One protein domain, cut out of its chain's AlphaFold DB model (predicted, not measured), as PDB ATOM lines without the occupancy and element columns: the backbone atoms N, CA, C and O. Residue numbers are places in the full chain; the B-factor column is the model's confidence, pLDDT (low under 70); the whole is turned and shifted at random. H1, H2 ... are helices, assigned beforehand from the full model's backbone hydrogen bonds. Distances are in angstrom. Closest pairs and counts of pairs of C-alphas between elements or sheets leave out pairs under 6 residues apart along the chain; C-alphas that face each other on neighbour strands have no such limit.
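AT A GLANCE: This is residues 189 to 293 of the 293 residues of an uncharacterized protein of Leptotrichia sp. oral taxon 847 (UniProt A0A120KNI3). Four helices stand in an up-and-down bundle, each running against the one before it in the chain, with H2 and H4 in the middle and H1 and H5 on their two opposite sides. The other three helices gather near the beginning of H4: H3 across the first residues of H1, H6 crossing H4, and H7 packed on H4. The printed part has 105 residues with seven named helices, H1 to H7 in order, and no named strand, so its class is all helix. It is compact, with a radius of gyration of the C-alphas of 13.5 A, and rounded, spanning 35 by 30 by 25 A.

IN THESE COORDINATES: Find C-alpha 189 at (51.635, 97.414, 40.347); from there H1, the longest helix, runs 29.8 A through residues 189 to 209, to C-alpha 209 at (58.623, 68.496, 41.618). Next look at H2, residues 213 to 223, 15.6 A long, and at H4, residues 238 to 252, 20.9 A long. H5, residues 258 to 269, is 16.2 A long, and H6, residues 272 to 283, is 16.9 A long. The short ones are H3, residues 231 to 236, 8.4 A, and H7, residues 287 to 292, 8.8 A, which ends with C-alpha 292 at (67.826, 83.313, 29.804).

HOW THE PARTS SIT: Start at H1, which with its residues 200 to 208 alone touches H2 in a helical hairpin; the closest C-alphas, Ile 204 and Ala 216, are 4.4 A apart, at a shallow tilt of 20 degrees, opposite ways. H1 touches H4, the hub, the same way at a shallow tilt of 19 degrees, with the C-alphas of Leu 201 and Leu 244 closest at 6.2 A. H2 touches H4 at a steep tilt of 39 degrees; look at C-alphas 217 and 248, the closest, 5.7 A apart. H4 and H5 form the other helical hairpin, a shallow tilt of 12 degrees, closest at C-alphas 252 and 261, 6.0 A apart. H2 and H5 only just touch, with 3 pairs of C-alphas within 8 A, the closest being 221 and 267 at 7.4 A. H3 touches H1 about perpendicular, at 74 degrees, with C-alphas 190 and 233 closest at 5.2 A. H6 touches H4 only just about perpendicular, at 70.2 degrees, closest at C-alphas 242 and 273, 6.7 A apart. H7 touches H4 about perpendicular, at 75 degrees, closest at C-alphas 239 and 291, 5.7 A apart. H1 and H5 are apart. In H1, H2, H3, H4, H5 and H7 every O i to N i+4 pair is within hydrogen-bond range; in H6, 7 of 8 are.

THE WHOLE: Measure from the C-alpha of Asn 210 to that of Lys 283, the two farthest apart, and you find 38.5 A. The printed part has no cut and no long link; H2 to H3 is a short link of 7 residues and the others are tight. The mean pLDDT of the printed part is 93.6; look for low confidence at Gln 293, the chain's last residue, which is under 70.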
ATOM      1  N   ASP A 189      52.242  98.427  41.209       93.44
ATOM      2  CA  ASP A 189      51.635  97.414  40.347       93.44
ATOM      3  C   ASP A 189      52.658  96.401  39.797       93.44
ATOM      4  O   ASP A 189      52.348  95.220  39.684       93.44
ATOM      5  N   GLU A 190      53.898  96.815  39.532       93.25
ATOM      6  CA  GLU A 190      54.978  95.965  39.021       93.25
ATOM      7  C   GLU A 190      55.683  95.184  40.125       93.25
ATOM      8  O   GLU A 190      55.982  94.014  39.909       93.25
ATOM      9  N   GLU A 191      55.910  95.778  41.305       90.12
ATOM     10  CA  GLU A 191      56.399  95.036  42.477       90.12
ATOM     11  C   GLU A 191      55.366  93.965  42.874       90.12
ATOM     12  O   GLU A 191      55.728  92.825  43.164       90.12
ATOM     13  N   TYR A 192      54.073  94.300  42.813       94.00
ATOM     14  CA  TYR A 192      52.971  93.364  43.037       94.00
ATOM     15  C   TYR A 192      52.879  92.283  41.949       94.00
ATOM     16  O   TYR A 192      52.731  91.102  42.272       94.00
ATOM     17  N   HIS A 193      53.016  92.643  40.669       94.94
ATOM     18  CA  HIS A 193      53.027  91.670  39.572       94.94
ATOM     19  C   HIS A 193      54.232  90.726  39.670       94.94
ATOM     20  O   HIS A 193      54.055  89.514  39.579       94.94
ATOM     21  N   PHE A 194      55.424  91.230  40.005       91.50
ATOM     22  CA  PHE A 194      56.604  90.404  40.287       91.50
ATOM     23  C   PHE A 194      56.361  89.412  41.438       91.50
ATOM     24  O   PHE A 194      56.735  88.238  41.344       91.50
ATOM     25  N   MET A 195      55.684  89.844  42.512       90.31
ATOM     26  CA  MET A 195      55.271  88.947  43.599       90.31
ATOM     27  C   MET A 195      54.291  87.867  43.114       90.31
ATOM     28  O   MET A 195      54.433  86.713  43.521       90.31
ATOM     29  N   LYS A 196      53.336  88.193  42.225       94.81
ATOM     30  CA  LYS A 196      52.421  87.204  41.622       94.81
ATOM     31  C   LYS A 196      53.170  86.207  40.736       94.81
ATOM     32  O   LYS A 196      53.005  85.005  40.932       94.81
ATOM     33  N   LEU A 197      54.023  86.676  39.823       92.69
ATOM     34  CA  LEU A 197      54.847  85.818  38.962       92.69
ATOM     35  C   LEU A 197      55.734  84.881  39.798       92.69
ATOM     36  O   LEU A 197      55.789  83.683  39.533       92.69
ATOM     37  N   THR A 198      56.351  85.393  40.868       89.31
ATOM     38  CA  THR A 198      57.164  84.600  41.806       89.31
ATOM     39  C   THR A 198      56.328  83.564  42.568       89.31
ATOM     40  O   THR A 198      56.741  82.411  42.699       89.31
ATOM     41  N   TYR A 199      55.136  83.939  43.047       92.94
ATOM     42  CA  TYR A 199      54.197  83.019  43.700       92.94
ATOM     43  C   TYR A 199      53.780  81.881  42.758       92.94
ATOM     44  O   TYR A 199      53.845  80.714  43.154       92.94
ATOM     45  N   PHE A 200      53.414  82.190  41.511       94.94
ATOM     46  CA  PHE A 200      53.026  81.168  40.539       94.94
ATOM     47  C   PHE A 200      54.209  80.308  40.094       94.94
ATOM     48  O   PHE A 200      54.055  79.093  40.066       94.94
ATOM     49  N   LEU A 201      55.401  80.873  39.860       90.81
ATOM     50  CA  LEU A 201      56.618  80.100  39.572       90.81
ATOM     51  C   LEU A 201      56.899  79.058  40.665       90.81
ATOM     52  O   LEU A 201      57.165  77.898  40.356       90.81
ATOM     53  N   ASN A 202      56.783  79.448  41.938       88.38
ATOM     54  CA  ASN A 202      56.930  78.536  43.074       88.38
ATOM     55  C   ASN A 202      55.835  77.455  43.095       88.38
ATOM     56  O   ASN A 202      56.135  76.283  43.315       88.38
ATOM     57  N   LYS A 203      54.572  77.819  42.830       91.88
ATOM     58  CA  LYS A 203      53.435  76.880  42.800       91.88
ATOM     59  C   LYS A 203      53.565  75.846  41.675       91.88
ATOM     60  O   LYS A 203      53.399  74.652  41.908       91.88
ATOM     61  N   ILE A 204      53.905  76.317  40.478       94.31
ATOM     62  CA  ILE A 204      54.098  75.538  39.249       94.31
ATOM     63  C   ILE A 204      55.280  74.576  39.415       94.31
ATOM     64  O   ILE A 204      55.131  73.384  39.150       94.31
ATOM     65  N   ARG A 205      56.416  75.053  39.945       89.50
ATOM     66  CA  ARG A 205      57.559  74.187  40.278       89.50
ATOM     67  C   ARG A 205      57.204  73.146  41.332       89.50
ATOM     68  O   ARG A 205      57.489  71.981  41.111       89.50
ATOM     69  N   ASN A 206      56.483  73.505  42.395       90.94
ATOM     70  CA  ASN A 206      56.033  72.518  43.375       90.94
ATOM     71  C   ASN A 206      55.117  71.440  42.760       90.94
ATOM     72  O   ASN A 206      55.229  70.279  43.139       90.94
ATOM     73  N   TYR A 207      54.231  71.773  41.812       95.19
ATOM     74  CA  TYR A 207      53.472  70.742  41.089       95.19
ATOM     75  C   TYR A 207      54.397  69.833  40.267       95.19
ATOM     76  O   TYR A 207      54.302  68.613  40.376       95.19
ATOM     77  N   TYR A 208      55.335  70.409  39.513       92.94
ATOM     78  CA  TYR A 208      56.320  69.662  38.726       92.94
ATOM     79  C   TYR A 208      57.211  68.739  39.581       92.94
ATOM     80  O   TYR A 208      57.341  67.559  39.266       92.94
ATOM     81  N   ASP A 209      57.747  69.237  40.697       91.06
ATOM     82  CA  ASP A 209      58.623  68.496  41.618       91.06
ATOM     83  C   ASP A 209      57.905  67.310  42.295       91.06
ATOM     84  O   ASP A 209      58.544  66.335  42.690       91.06
ATOM     85  N   ASN A 210      56.570  67.359  42.395       95.19
ATOM     86  CA  ASN A 210      55.722  66.253  42.858       95.19
ATOM     87  C   ASN A 210      55.218  65.345  41.708       95.19
ATOM     88  O   ASN A 210      54.372  64.480  41.933       95.19
ATOM     89  N   GLY A 211      55.710  65.528  40.478       95.44
ATOM     90  CA  GLY A 211      55.306  64.768  39.287       95.44
ATOM     91  C   GLY A 211      53.968  65.197  38.669       95.44
ATOM     92  O   GLY A 211      53.504  64.592  37.706       95.44
ATOM     93  N   GLU A 212      53.340  66.258  39.175       97.00
ATOM     94  CA  GLU A 212      52.025  66.745  38.742       97.00
ATOM     95  C   GLU A 212      52.130  67.700  37.535       97.00
ATOM     96  O   GLU A 212      51.529  68.776  37.515       97.00
ATOM     97  N   ILE A 213      52.907  67.311  36.516       96.69
ATOM     98  CA  ILE A 213      53.308  68.153  35.370       96.69
ATOM     99  C   ILE A 213      52.098  68.808  34.678       96.69
ATOM    100  O   ILE A 213      52.104  70.005  34.391       96.69
ATOM    101  N   GLU A 214      51.007  68.066  34.487       96.25
ATOM    102  CA  GLU A 214      49.779  68.600  33.882       96.25
ATOM    103  C   GLU A 214      49.124  69.714  34.716       96.25
ATOM    104  O   GLU A 214      48.525  70.641  34.164       96.25
ATOM    105  N   LYS A 215      49.230  69.638  36.051       97.06
ATOM    106  CA  LYS A 215      48.750  70.691  36.955       97.06
ATOM    107  C   LYS A 215      49.665  71.905  36.890       97.06
ATOM    108  O   LYS A 215      49.156  73.018  36.892       97.06
ATOM    109  N   ALA A 216      50.979  71.702  36.765       96.62
ATOM    110  CA  ALA A 216      51.948  72.782  36.579       96.62
ATOM    111  C   ALA A 216      51.624  73.620  35.325       96.62
ATOM    112  O   ALA A 216      51.488  74.839  35.420       96.62
ATOM    113  N   VAL A 217      51.390  72.973  34.175       97.38
ATOM    114  CA  VAL A 217      50.998  73.669  32.932       97.38
ATOM    115  C   VAL A 217      49.598  74.287  33.045       97.38
ATOM    116  O   VAL A 217      49.397  75.452  32.694       97.38
ATOM    117  N   SER A 218      48.625  73.559  33.605       96.38
ATOM    118  CA  SER A 218      47.264  74.081  33.774       96.38
ATOM    119  C   SER A 218      47.161  75.247  34.769       96.38
ATOM    120  O   SER A 218      46.201  76.011  34.671       96.38
ATOM    121  N   GLU A 219      48.062  75.364  35.743       97.19
ATOM    122  CA  GLU A 219      48.099  76.473  36.704       97.19
ATOM    123  C   GLU A 219      48.516  77.772  36.001       97.19
ATOM    124  O   GLU A 219      47.868  78.803  36.187       97.19
ATOM    125  N   TYR A 220      49.524  77.707  35.124       97.19
ATOM    126  CA  TYR A 220      49.963  78.842  34.308       97.19
ATOM    127  C   TYR A 220      48.851  79.357  33.387       97.19
ATOM    128  O   TYR A 220      48.468  80.526  33.471       97.19
ATOM    129  N   LEU A 221      48.282  78.470  32.563       95.75
ATOM    130  CA  LEU A 221      47.264  78.830  31.566       95.75
ATOM    131  C   LEU A 221      45.976  79.397  32.189       95.75
ATOM    132  O   LEU A 221      45.270  80.167  31.548       95.75
ATOM    133  N   LYS A 222      45.655  79.038  33.439       95.25
ATOM    134  CA  LYS A 222      44.455  79.541  34.130       95.25
ATOM    135  C   LYS A 222      44.700  80.824  34.917       95.25
ATOM    136  O   LYS A 222      43.811  81.673  34.947       95.25
ATOM    137  N   ASN A 223      45.867  80.962  35.552       94.31
ATOM    138  CA  ASN A 223      46.076  81.954  36.613       94.31
ATOM    139  C   ASN A 223      47.230  82.943  36.359       94.31
ATOM    140  O   ASN A 223      47.361  83.897  37.127       94.31
ATOM    141  N   VAL A 224      48.053  82.737  35.320       91.25
ATOM    142  CA  VAL A 224      49.187  83.617  34.973       91.25
ATOM    143  C   VAL A 224      48.922  84.425  33.705       91.25
ATOM    144  O   VAL A 224      48.912  85.651  33.775       91.25
ATOM    145  N   ASP A 225      48.665  83.779  32.563       83.31
ATOM    146  CA  ASP A 225      48.408  84.512  31.308       83.31
ATOM    147  C   ASP A 225      47.171  85.429  31.424       83.31
ATOM    148  O   ASP A 225      47.195  86.600  31.034       83.31
ATOM    149  N   THR A 226      46.144  84.941  32.126       86.44
ATOM    150  CA  THR A 226      44.895  85.656  32.429       86.44
ATOM    151  C   THR A 226      45.064  86.895  33.324       86.44
ATOM    152  O   THR A 226      44.087  87.620  33.550       86.44
ATOM    153  N   ILE A 227      46.271  87.182  33.838       88.00
ATOM    154  CA  ILE A 227      46.539  88.364  34.665       88.00
ATOM    155  C   ILE A 227      46.417  89.643  33.823       88.00
ATOM    156  O   ILE A 227      47.256  89.970  32.975       88.00
ATOM    157  N   LYS A 228      45.373  90.416  34.133       87.44
ATOM    158  CA  LYS A 228      45.103  91.739  33.564       87.44
ATOM    159  C   LYS A 228      45.914  92.809  34.298       87.44
ATOM    160  O   LYS A 228      45.519  93.275  35.361       87.44
ATOM    161  N   VAL A 229      47.036  93.188  33.697       90.00
ATOM    162  CA  VAL A 229      47.884  94.337  34.055       90.00
ATOM    163  C   VAL A 229      48.224  95.117  32.780       90.00
ATOM    164  O   VAL A 229      47.987  94.619  31.677       90.00
ATOM    165  N   SER A 230      48.743  96.341  32.905       91.06
ATOM    166  CA  SER A 230      49.155  97.135  31.740       91.06
ATOM    167  C   SER A 230      50.341  96.492  31.010       91.06
ATOM    168  O   SER A 230      51.137  95.759  31.601       91.06
ATOM    169  N   GLU A 231      50.499  96.795  29.720       91.06
ATOM    170  CA  GLU A 231      51.670  96.330  28.965       91.06
ATOM    171  C   GLU A 231      52.975  96.917  29.527       91.06
ATOM    172  O   GLU A 231      54.014  96.271  29.483       91.06
ATOM    173  N   GLU A 232      52.928  98.111  30.126       90.94
ATOM    174  CA  GLU A 232      54.074  98.713  30.814       90.94
ATOM    175  C   GLU A 232      54.502  97.870  32.032       90.94
ATOM    176  O   GLU A 232      55.689  97.584  32.193       90.94
ATOM    177  N   VAL A 233      53.538  97.347  32.806       92.69
ATOM    178  CA  VAL A 233      53.801  96.429  33.927       92.69
ATOM    179  C   VAL A 233      54.386  95.093  33.457       92.69
ATOM    180  O   VAL A 233      55.305  94.568  34.100       92.69
ATOM    181  N   LYS A 234      53.898  94.544  32.333       93.19
ATOM    182  CA  LYS A 234      54.451  93.308  31.750       93.19
ATOM    183  C   LYS A 234      55.843  93.523  31.143       93.19
ATOM    184  O   LYS A 234      56.730  92.712  31.377       93.19
ATOM    185  N   ASN A 235      56.072  94.630  30.432       93.00
ATOM    186  CA  ASN A 235      57.374  94.973  29.846       93.00
ATOM    187  C   ASN A 235      58.434  95.273  30.923       93.00
ATOM    188  O   ASN A 235      59.587  94.862  30.779       93.00
ATOM    189  N   TYR A 236      58.050  95.898  32.043       92.00
ATOM    190  CA  TYR A 236      58.922  95.997  33.215       92.00
ATOM    191  C   TYR A 236      59.317  94.592  33.705       92.00
ATOM    192  O   TYR A 236      60.502  94.291  33.829       92.00
ATOM    193  N   ASN A 237      58.347  93.692  33.886       92.50
ATOM    194  CA  ASN A 237      58.566  92.325  34.374       92.50
ATOM    195  C   ASN A 237      59.017  91.308  33.303       92.50
ATOM    196  O   ASN A 237      59.047  90.109  33.583       92.50
ATOM    197  N   LEU A 238      59.390  91.752  32.096       93.25
ATOM    198  CA  LEU A 238      59.511  90.879  30.920       93.25
ATOM    199  C   LEU A 238      60.452  89.683  31.131       93.25
ATOM    200  O   LEU A 238      60.169  88.603  30.627       93.25
ATOM    201  N   ARG A 239      61.545  89.822  31.895       90.88
ATOM    202  CA  ARG A 239      62.469  88.700  32.144       90.88
ATOM    203  C   ARG A 239      61.853  87.624  33.043       90.88
ATOM    204  O   ARG A 239      62.033  86.441  32.772       90.88
ATOM    205  N   ALA A 240      61.049  88.015  34.032       90.44
ATOM    206  CA  ALA A 240      60.277  87.079  34.848       90.44
ATOM    207  C   ALA A 240      59.153  86.399  34.040       90.44
ATOM    208  O   ALA A 240      58.967  85.191  34.173       90.44
ATOM    209  N   GLU A 241      58.462  87.145  33.168       94.81
ATOM    210  CA  GLU A 241      57.447  86.607  32.242       94.81
ATOM    211  C   GLU A 241      58.059  85.567  31.285       94.81
ATOM    212  O   GLU A 241      57.580  84.434  31.213       94.81
ATOM    213  N   VAL A 242      59.168  85.910  30.607       94.12
ATOM    214  CA  VAL A 242      59.912  85.015  29.699       94.12
ATOM    215  C   VAL A 242      60.359  83.744  30.426       94.12
ATOM    216  O   VAL A 242      60.124  82.638  29.939       94.12
ATOM    217  N   ILE A 243      60.984  83.873  31.602       90.44
ATOM    218  CA  ILE A 243      61.491  82.719  32.356       90.44
ATOM    219  C   ILE A 243      60.341  81.812  32.812       90.44
ATOM    220  O   ILE A 243      60.448  80.592  32.677       90.44
ATOM    221  N   LEU A 244      59.236  82.373  33.316       93.12
ATOM    222  CA  LEU A 244      58.075  81.587  33.740       93.12
ATOM    223  C   LEU A 244      57.415  80.866  32.554       93.12
ATOM    224  O   LEU A 244      57.140  79.671  32.658       93.12
ATOM    225  N   TYR A 245      57.254  81.547  31.416       96.62
ATOM    226  CA  TYR A 245      56.762  80.952  30.172       96.62
ATOM    227  C   TYR A 245      57.627  79.766  29.719       96.62
ATOM    228  O   TYR A 245      57.118  78.657  29.561       96.62
ATOM    229  N   PHE A 246      58.950  79.941  29.599       94.69
ATOM    230  CA  PHE A 246      59.838  78.850  29.177       94.69
ATOM    231  C   PHE A 246      59.910  77.696  30.185       94.69
ATOM    232  O   PHE A 246      60.036  76.548  29.767       94.69
ATOM    233  N   ASN A 247      59.774  77.956  31.493       92.00
ATOM    234  CA  ASN A 247      59.634  76.876  32.479       92.00
ATOM    235  C   ASN A 247      58.394  76.021  32.166       92.00
ATOM    236  O   ASN A 247      58.482  74.799  32.198       92.00
ATOM    237  N   VAL A 248      57.266  76.643  31.817       96.88
ATOM    238  CA  VAL A 248      56.003  75.948  31.522       96.88
ATOM    239  C   VAL A 248      56.033  75.221  30.175       96.88
ATOM    240  O   VAL A 248      55.576  74.082  30.105       96.88
ATOM    241  N   VAL A 249      56.632  75.806  29.132       96.94
ATOM    242  CA  VAL A 249      56.845  75.123  27.839       96.94
ATOM    243  C   VAL A 249      57.694  73.856  28.030       96.94
ATOM    244  O   VAL A 249      57.293  72.775  27.608       96.94
ATOM    245  N   LEU A 250      58.815  73.947  28.757       95.31
ATOM    246  CA  LEU A 250      59.691  72.799  29.046       95.31
ATOM    247  C   LEU A 250      59.053  71.745  29.971       95.31
ATOM    248  O   LEU A 250      59.499  70.596  29.997       95.31
ATOM    249  N   MET A 251      58.017  72.109  30.731       96.62
ATOM    250  CA  MET A 251      57.178  71.156  31.465       96.62
ATOM    251  C   MET A 251      56.168  70.476  30.534       96.62
ATOM    252  O   MET A 251      55.974  69.268  30.633       96.62
ATOM    253  N   ASN A 252      55.561  71.214  29.600       97.69
ATOM    254  CA  ASN A 252      54.573  70.675  28.664       97.69
ATOM    255  C   ASN A 252      55.141  69.566  27.765       97.69
ATOM    256  O   ASN A 252      54.495  68.538  27.582       97.69
ATOM    257  N   GLU A 253      56.382  69.715  27.296       97.06
ATOM    258  CA  GLU A 253      57.063  68.688  26.491       97.06
ATOM    259  C   GLU A 253      57.221  67.336  27.209       97.06
ATOM    260  O   GLU A 253      57.327  66.295  26.560       97.06
ATOM    261  N   GLN A 254      57.182  67.327  28.545       96.56
ATOM    262  CA  GLN A 254      57.285  66.118  29.368       96.56
ATOM    263  C   GLN A 254      55.931  65.433  29.630       96.56
ATOM    264  O   GLN A 254      55.891  64.378  30.263       96.56
ATOM    265  N   ILE A 255      54.817  65.999  29.148       96.75
ATOM    266  CA  ILE A 255      53.500  65.351  29.203       96.75
ATOM    267  C   ILE A 255      53.469  64.178  28.207       96.75
ATOM    268  O   ILE A 255      53.880  64.306  27.054       96.75
ATOM    269  N   SER A 256      52.986  63.018  28.660       94.88
ATOM    270  CA  SER A 256      52.921  61.775  27.874       94.88
ATOM    271  C   SER A 256      51.658  61.628  27.013       94.88
ATOM    272  O   SER A 256      51.574  60.708  26.204       94.88
ATOM    273  N   ASP A 257      50.676  62.509  27.197       96.81
ATOM    274  CA  ASP A 257      49.507  62.665  26.330       96.81
ATOM    275  C   ASP A 257      49.830  63.722  25.262       96.81
ATOM    276  O   ASP A 257      49.815  64.925  25.534       96.81
ATOM    277  N   ASP A 258      50.169  63.268  24.054       95.69
ATOM    278  CA  ASP A 258      50.581  64.152  22.960       95.69
ATOM    279  C   ASP A 258      49.441  65.054  22.455       95.69
ATOM    280  O   ASP A 258      49.686  66.211  22.126       95.69
ATOM    281  N   LEU A 259      48.182  64.597  22.486       96.38
ATOM    282  CA  LEU A 259      47.035  65.436  22.110       96.38
ATOM    283  C   LEU A 259      46.858  66.582  23.113       96.38
ATOM    284  O   LEU A 259      46.589  67.725  22.741       96.38
ATOM    285  N   LYS A 260      47.044  66.299  24.402       96.00
ATOM    286  CA  LYS A 260      47.015  67.314  25.459       96.00
ATOM    287  C   LYS A 260      48.205  68.269  25.382       96.00
ATOM    288  O   LYS A 260      48.033  69.459  25.634       96.00
ATOM    289  N   LYS A 261      49.383  67.770  24.995       96.44
ATOM    290  CA  LYS A 261      50.579  68.577  24.716       96.44
ATOM    291  C   LYS A 261      50.325  69.560  23.573       96.44
ATOM    292  O   LYS A 261      50.544  70.749  23.783       96.44
ATOM    293  N   GLU A 262      49.790  69.103  22.438       96.75
ATOM    294  CA  GLU A 262      49.404  69.951  21.296       96.75
ATOM    295  C   GLU A 262      48.366  71.016  21.687       96.75
ATOM    296  O   GLU A 262      48.540  72.199  21.390       96.75
ATOM    297  N   VAL A 263      47.312  70.625  22.415       97.06
ATOM    298  CA  VAL A 263      46.283  71.558  22.914       97.06
ATOM    299  C   VAL A 263      46.889  72.619  23.839       97.06
ATOM    300  O   VAL A 263      46.559  73.797  23.714       97.06
ATOM    301  N   ASN A 264      47.797  72.236  24.739       97.44
ATOM    302  CA  ASN A 264      48.493  73.182  25.609       97.44
ATOM    303  C   ASN A 264      49.443  74.108  24.829       97.44
ATOM    304  O   ASN A 264      49.480  75.293  25.144       97.44
ATOM    305  N   ILE A 265      50.179  73.612  23.821       96.81
ATOM    306  CA  ILE A 265      51.031  74.455  22.957       96.81
ATOM    307  C   ILE A 265      50.187  75.513  22.247       96.81
ATOM    308  O   ILE A 265      50.543  76.684  22.302       96.81
ATOM    309  N   SER A 266      49.037  75.138  21.681       96.88
ATOM    310  CA  SER A 266      48.124  76.081  21.017       96.88
ATOM    311  C   SER A 266      47.705  77.243  21.936       96.88
ATOM    312  O   SER A 266      47.755  78.405  21.534       96.88
ATOM    313  N   TYR A 267      47.394  76.962  23.210       96.88
ATOM    314  CA  TYR A 267      47.126  78.017  24.196       96.88
ATOM    315  C   TYR A 267      48.376  78.797  24.630       96.88
ATOM    316  O   TYR A 267      48.260  79.972  24.959       96.88
ATOM    317  N   LEU A 268      49.559  78.171  24.661       97.12
ATOM    318  CA  LEU A 268      50.818  78.842  25.003       97.12
ATOM    319  C   LEU A 268      51.264  79.813  23.895       97.12
ATOM    320  O   LEU A 268      51.715  80.913  24.209       97.12
ATOM    321  N   GLU A 269      51.086  79.461  22.621       96.50
ATOM    322  CA  GLU A 269      51.433  80.311  21.473       96.50
ATOM    323  C   GLU A 269      50.524  81.548  21.330       96.50
ATOM    324  O   GLU A 269      50.996  82.602  20.893       96.50
ATOM    325  N   ASP A 270      49.258  81.454  21.759       95.56
ATOM    326  CA  ASP A 270      48.283  82.562  21.794       95.56
ATOM    327  C   ASP A 270      48.529  83.559  22.954       95.56
ATOM    328  O   ASP A 270      47.929  84.633  23.008       95.56
ATOM    329  N   THR A 271      49.443  83.247  23.886       95.12
ATOM    330  CA  THR A 271      49.756  84.146  25.012       95.12
ATOM    331  C   THR A 271      50.439  85.438  24.563       95.12
ATOM    332  O   THR A 271      51.266  85.466  23.642       95.12
ATOM    333  N   TRP A 272      50.197  86.519  25.316       94.69
ATOM    334  CA  TRP A 272      50.888  87.801  25.112       94.69
ATOM    335  C   TRP A 272      52.416  87.644  25.130       94.69
ATOM    336  O   TRP A 272      53.119  88.284  24.349       94.69
ATOM    337  N   ILE A 273      52.942  86.784  26.009       96.06
ATOM    338  CA  ILE A 273      54.385  86.602  26.170       96.06
ATOM    339  C   ILE A 273      55.005  85.814  25.010       96.06
ATOM    340  O   ILE A 273      56.092  86.177  24.570       96.06
ATOM    341  N   ALA A 274      54.317  84.817  24.443       96.56
ATOM    342  CA  ALA A 274      54.783  84.122  23.240       96.56
ATOM    343  C   ALA A 274      54.865  85.075  22.038       96.56
ATOM    344  O   ALA A 274      55.892  85.145  21.356       96.56
ATOM    345  N   HIS A 275      53.818  85.883  21.842       96.19
ATOM    346  CA  HIS A 275      53.801  86.946  20.840       96.19
ATOM    347  C   HIS A 275      54.948  87.952  21.057       96.19
ATOM    348  O   HIS A 275      55.653  88.299  20.108       96.19
ATOM    349  N   LYS A 276      55.191  88.376  22.307       96.38
ATOM    350  CA  LYS A 276      56.251  89.338  22.646       96.38
ATOM    351  C   LYS A 276      57.663  88.769  22.471       96.38
ATOM    352  O   LYS A 276      58.537  89.458  21.951       96.38
ATOM    353  N   ILE A 277      57.879  87.503  22.833       96.81
ATOM    354  CA  ILE A 277      59.136  86.780  22.585       96.81
ATOM    355  C   ILE A 277      59.447  86.753  21.088       96.81
ATOM    356  O   ILE A 277      60.578  87.048  20.696       96.81
ATOM    357  N   LYS A 278      58.453  86.438  20.251       96.31
ATOM    358  CA  LYS A 278      58.604  86.444  18.794       96.31
ATOM    359  C   LYS A 278      58.956  87.841  18.273       96.31
ATOM    360  O   LYS A 278      59.952  87.983  17.571       96.31
ATOM    361  N   GLU A 279      58.200  88.863  18.680       96.69
ATOM    362  CA  GLU A 279      58.403  90.258  18.266       96.69
ATOM    363  C   GLU A 279      59.825  90.766  18.573       96.69
ATOM    364  O   GLU A 279      60.451  91.401  17.727       96.69
ATOM    365  N   GLU A 280      60.364  90.488  19.765       96.56
ATOM    366  CA  GLU A 280      61.721  90.922  20.122       96.56
ATOM    367  C   GLU A 280      62.818  90.039  19.495       96.56
ATOM    368  O   GLU A 280      63.874  90.554  19.131       96.56
ATOM    369  N   THR A 281      62.569  88.741  19.281       95.69
ATOM    370  CA  THR A 281      63.533  87.839  18.613       95.69
ATOM    371  C   THR A 281      63.674  88.143  17.116       95.69
ATOM    372  O   THR A 281      64.759  87.996  16.554       95.69
ATOM    373  N   GLU A 282      62.611  88.628  16.463       96.25
ATOM    374  CA  GLU A 282      62.658  89.125  15.077       96.25
ATOM    375  C   GLU A 282      63.490  90.418  14.939       96.25
ATOM    376  O   GLU A 282      64.082  90.659  13.886       96.25
ATOM    377  N   LYS A 283      63.588  91.234  16.001       96.56
ATOM    378  CA  LYS A 283      64.436  92.445  16.049       96.56
ATOM    379  C   LYS A 283      65.886  92.139  16.428       96.56
ATOM    380  O   LYS A 283      66.804  92.795  15.938       96.56
ATOM    381  N   ASP A 284      66.085  91.182  17.330       95.56
ATOM    382  CA  ASP A 284      67.377  90.812  17.895       95.56
ATOM    383  C   ASP A 284      67.440  89.298  18.115       95.56
ATOM    384  O   ASP A 284      66.895  88.762  19.080       95.56
ATOM    385  N   SER A 285      68.183  88.599  17.256       93.56
ATOM    386  CA  SER A 285      68.348  87.142  17.345       93.56
ATOM    387  C   SER A 285      69.063  86.662  18.616       93.56
ATOM    388  O   SER A 285      69.109  85.460  18.860       93.56
ATOM    389  N   LYS A 286      69.592  87.580  19.442       93.56
ATOM    390  CA  LYS A 286      70.154  87.307  20.774       93.56
ATOM    391  C   LYS A 286      69.248  87.760  21.921       93.56
ATOM    392  O   LYS A 286      69.707  87.826  23.061       93.56
ATOM    393  N   PHE A 287      67.982  88.088  21.654       93.19
ATOM    394  CA  PHE A 287      67.011  88.441  22.691       93.19
ATOM    395  C   PHE A 287      66.904  87.336  23.751       93.19
ATOM    396  O   PHE A 287      67.098  87.603  24.935       93.19
ATOM    397  N   LEU A 288      66.690  86.083  23.331       91.06
ATOM    398  CA  LEU A 288      66.575  84.954  24.258       91.06
ATOM    399  C   LEU A 288      67.868  84.690  25.041       91.06
ATOM    400  O   LEU A 288      67.789  84.511  26.255       91.06
ATOM    401  N   ASP A 289      69.041  84.772  24.399       87.75
ATOM    402  CA  ASP A 289      70.342  84.658  25.080       87.75
ATOM    403  C   ASP A 289      70.441  85.635  26.265       87.75
ATOM    404  O   ASP A 289      70.862  85.256  27.352       87.75
ATOM    405  N   LYS A 290      70.025  86.893  26.067       87.31
ATOM    406  CA  LYS A 290      70.090  87.964  27.079       87.31
ATOM    407  C   LYS A 290      69.054  87.824  28.194       87.31
ATOM    408  O   LYS A 290      69.224  88.420  29.253       87.31
ATOM    409  N   MET A 291      67.965  87.103  27.940       85.62
ATOM    410  CA  MET A 291      66.857  86.943  28.884       85.62
ATOM    411  C   MET A 291      66.989  85.669  29.725       85.62
ATOM    412  O   MET A 291      66.502  85.654  30.854       85.62
ATOM    413  N   LEU A 292      67.655  84.638  29.190       79.88
ATOM    414  CA  LEU A 292      67.826  83.313  29.804       79.88
ATOM    415  C   LEU A 292      69.228  83.058  30.397       79.88
ATOM    416  O   LEU A 292      69.455  81.984  30.958       79.88
ATOM    417  N   GLN A 293      70.148  84.025  30.281       67.50
ATOM    418  CA  GLN A 293      71.316  84.163  31.170       67.50
ATOM    419  C   GLN A 293      70.887  84.480  32.613       67.50
ATOM    420  O   GLN A 293      71.707  84.246  33.520       67.50
TER     421      GLN A 293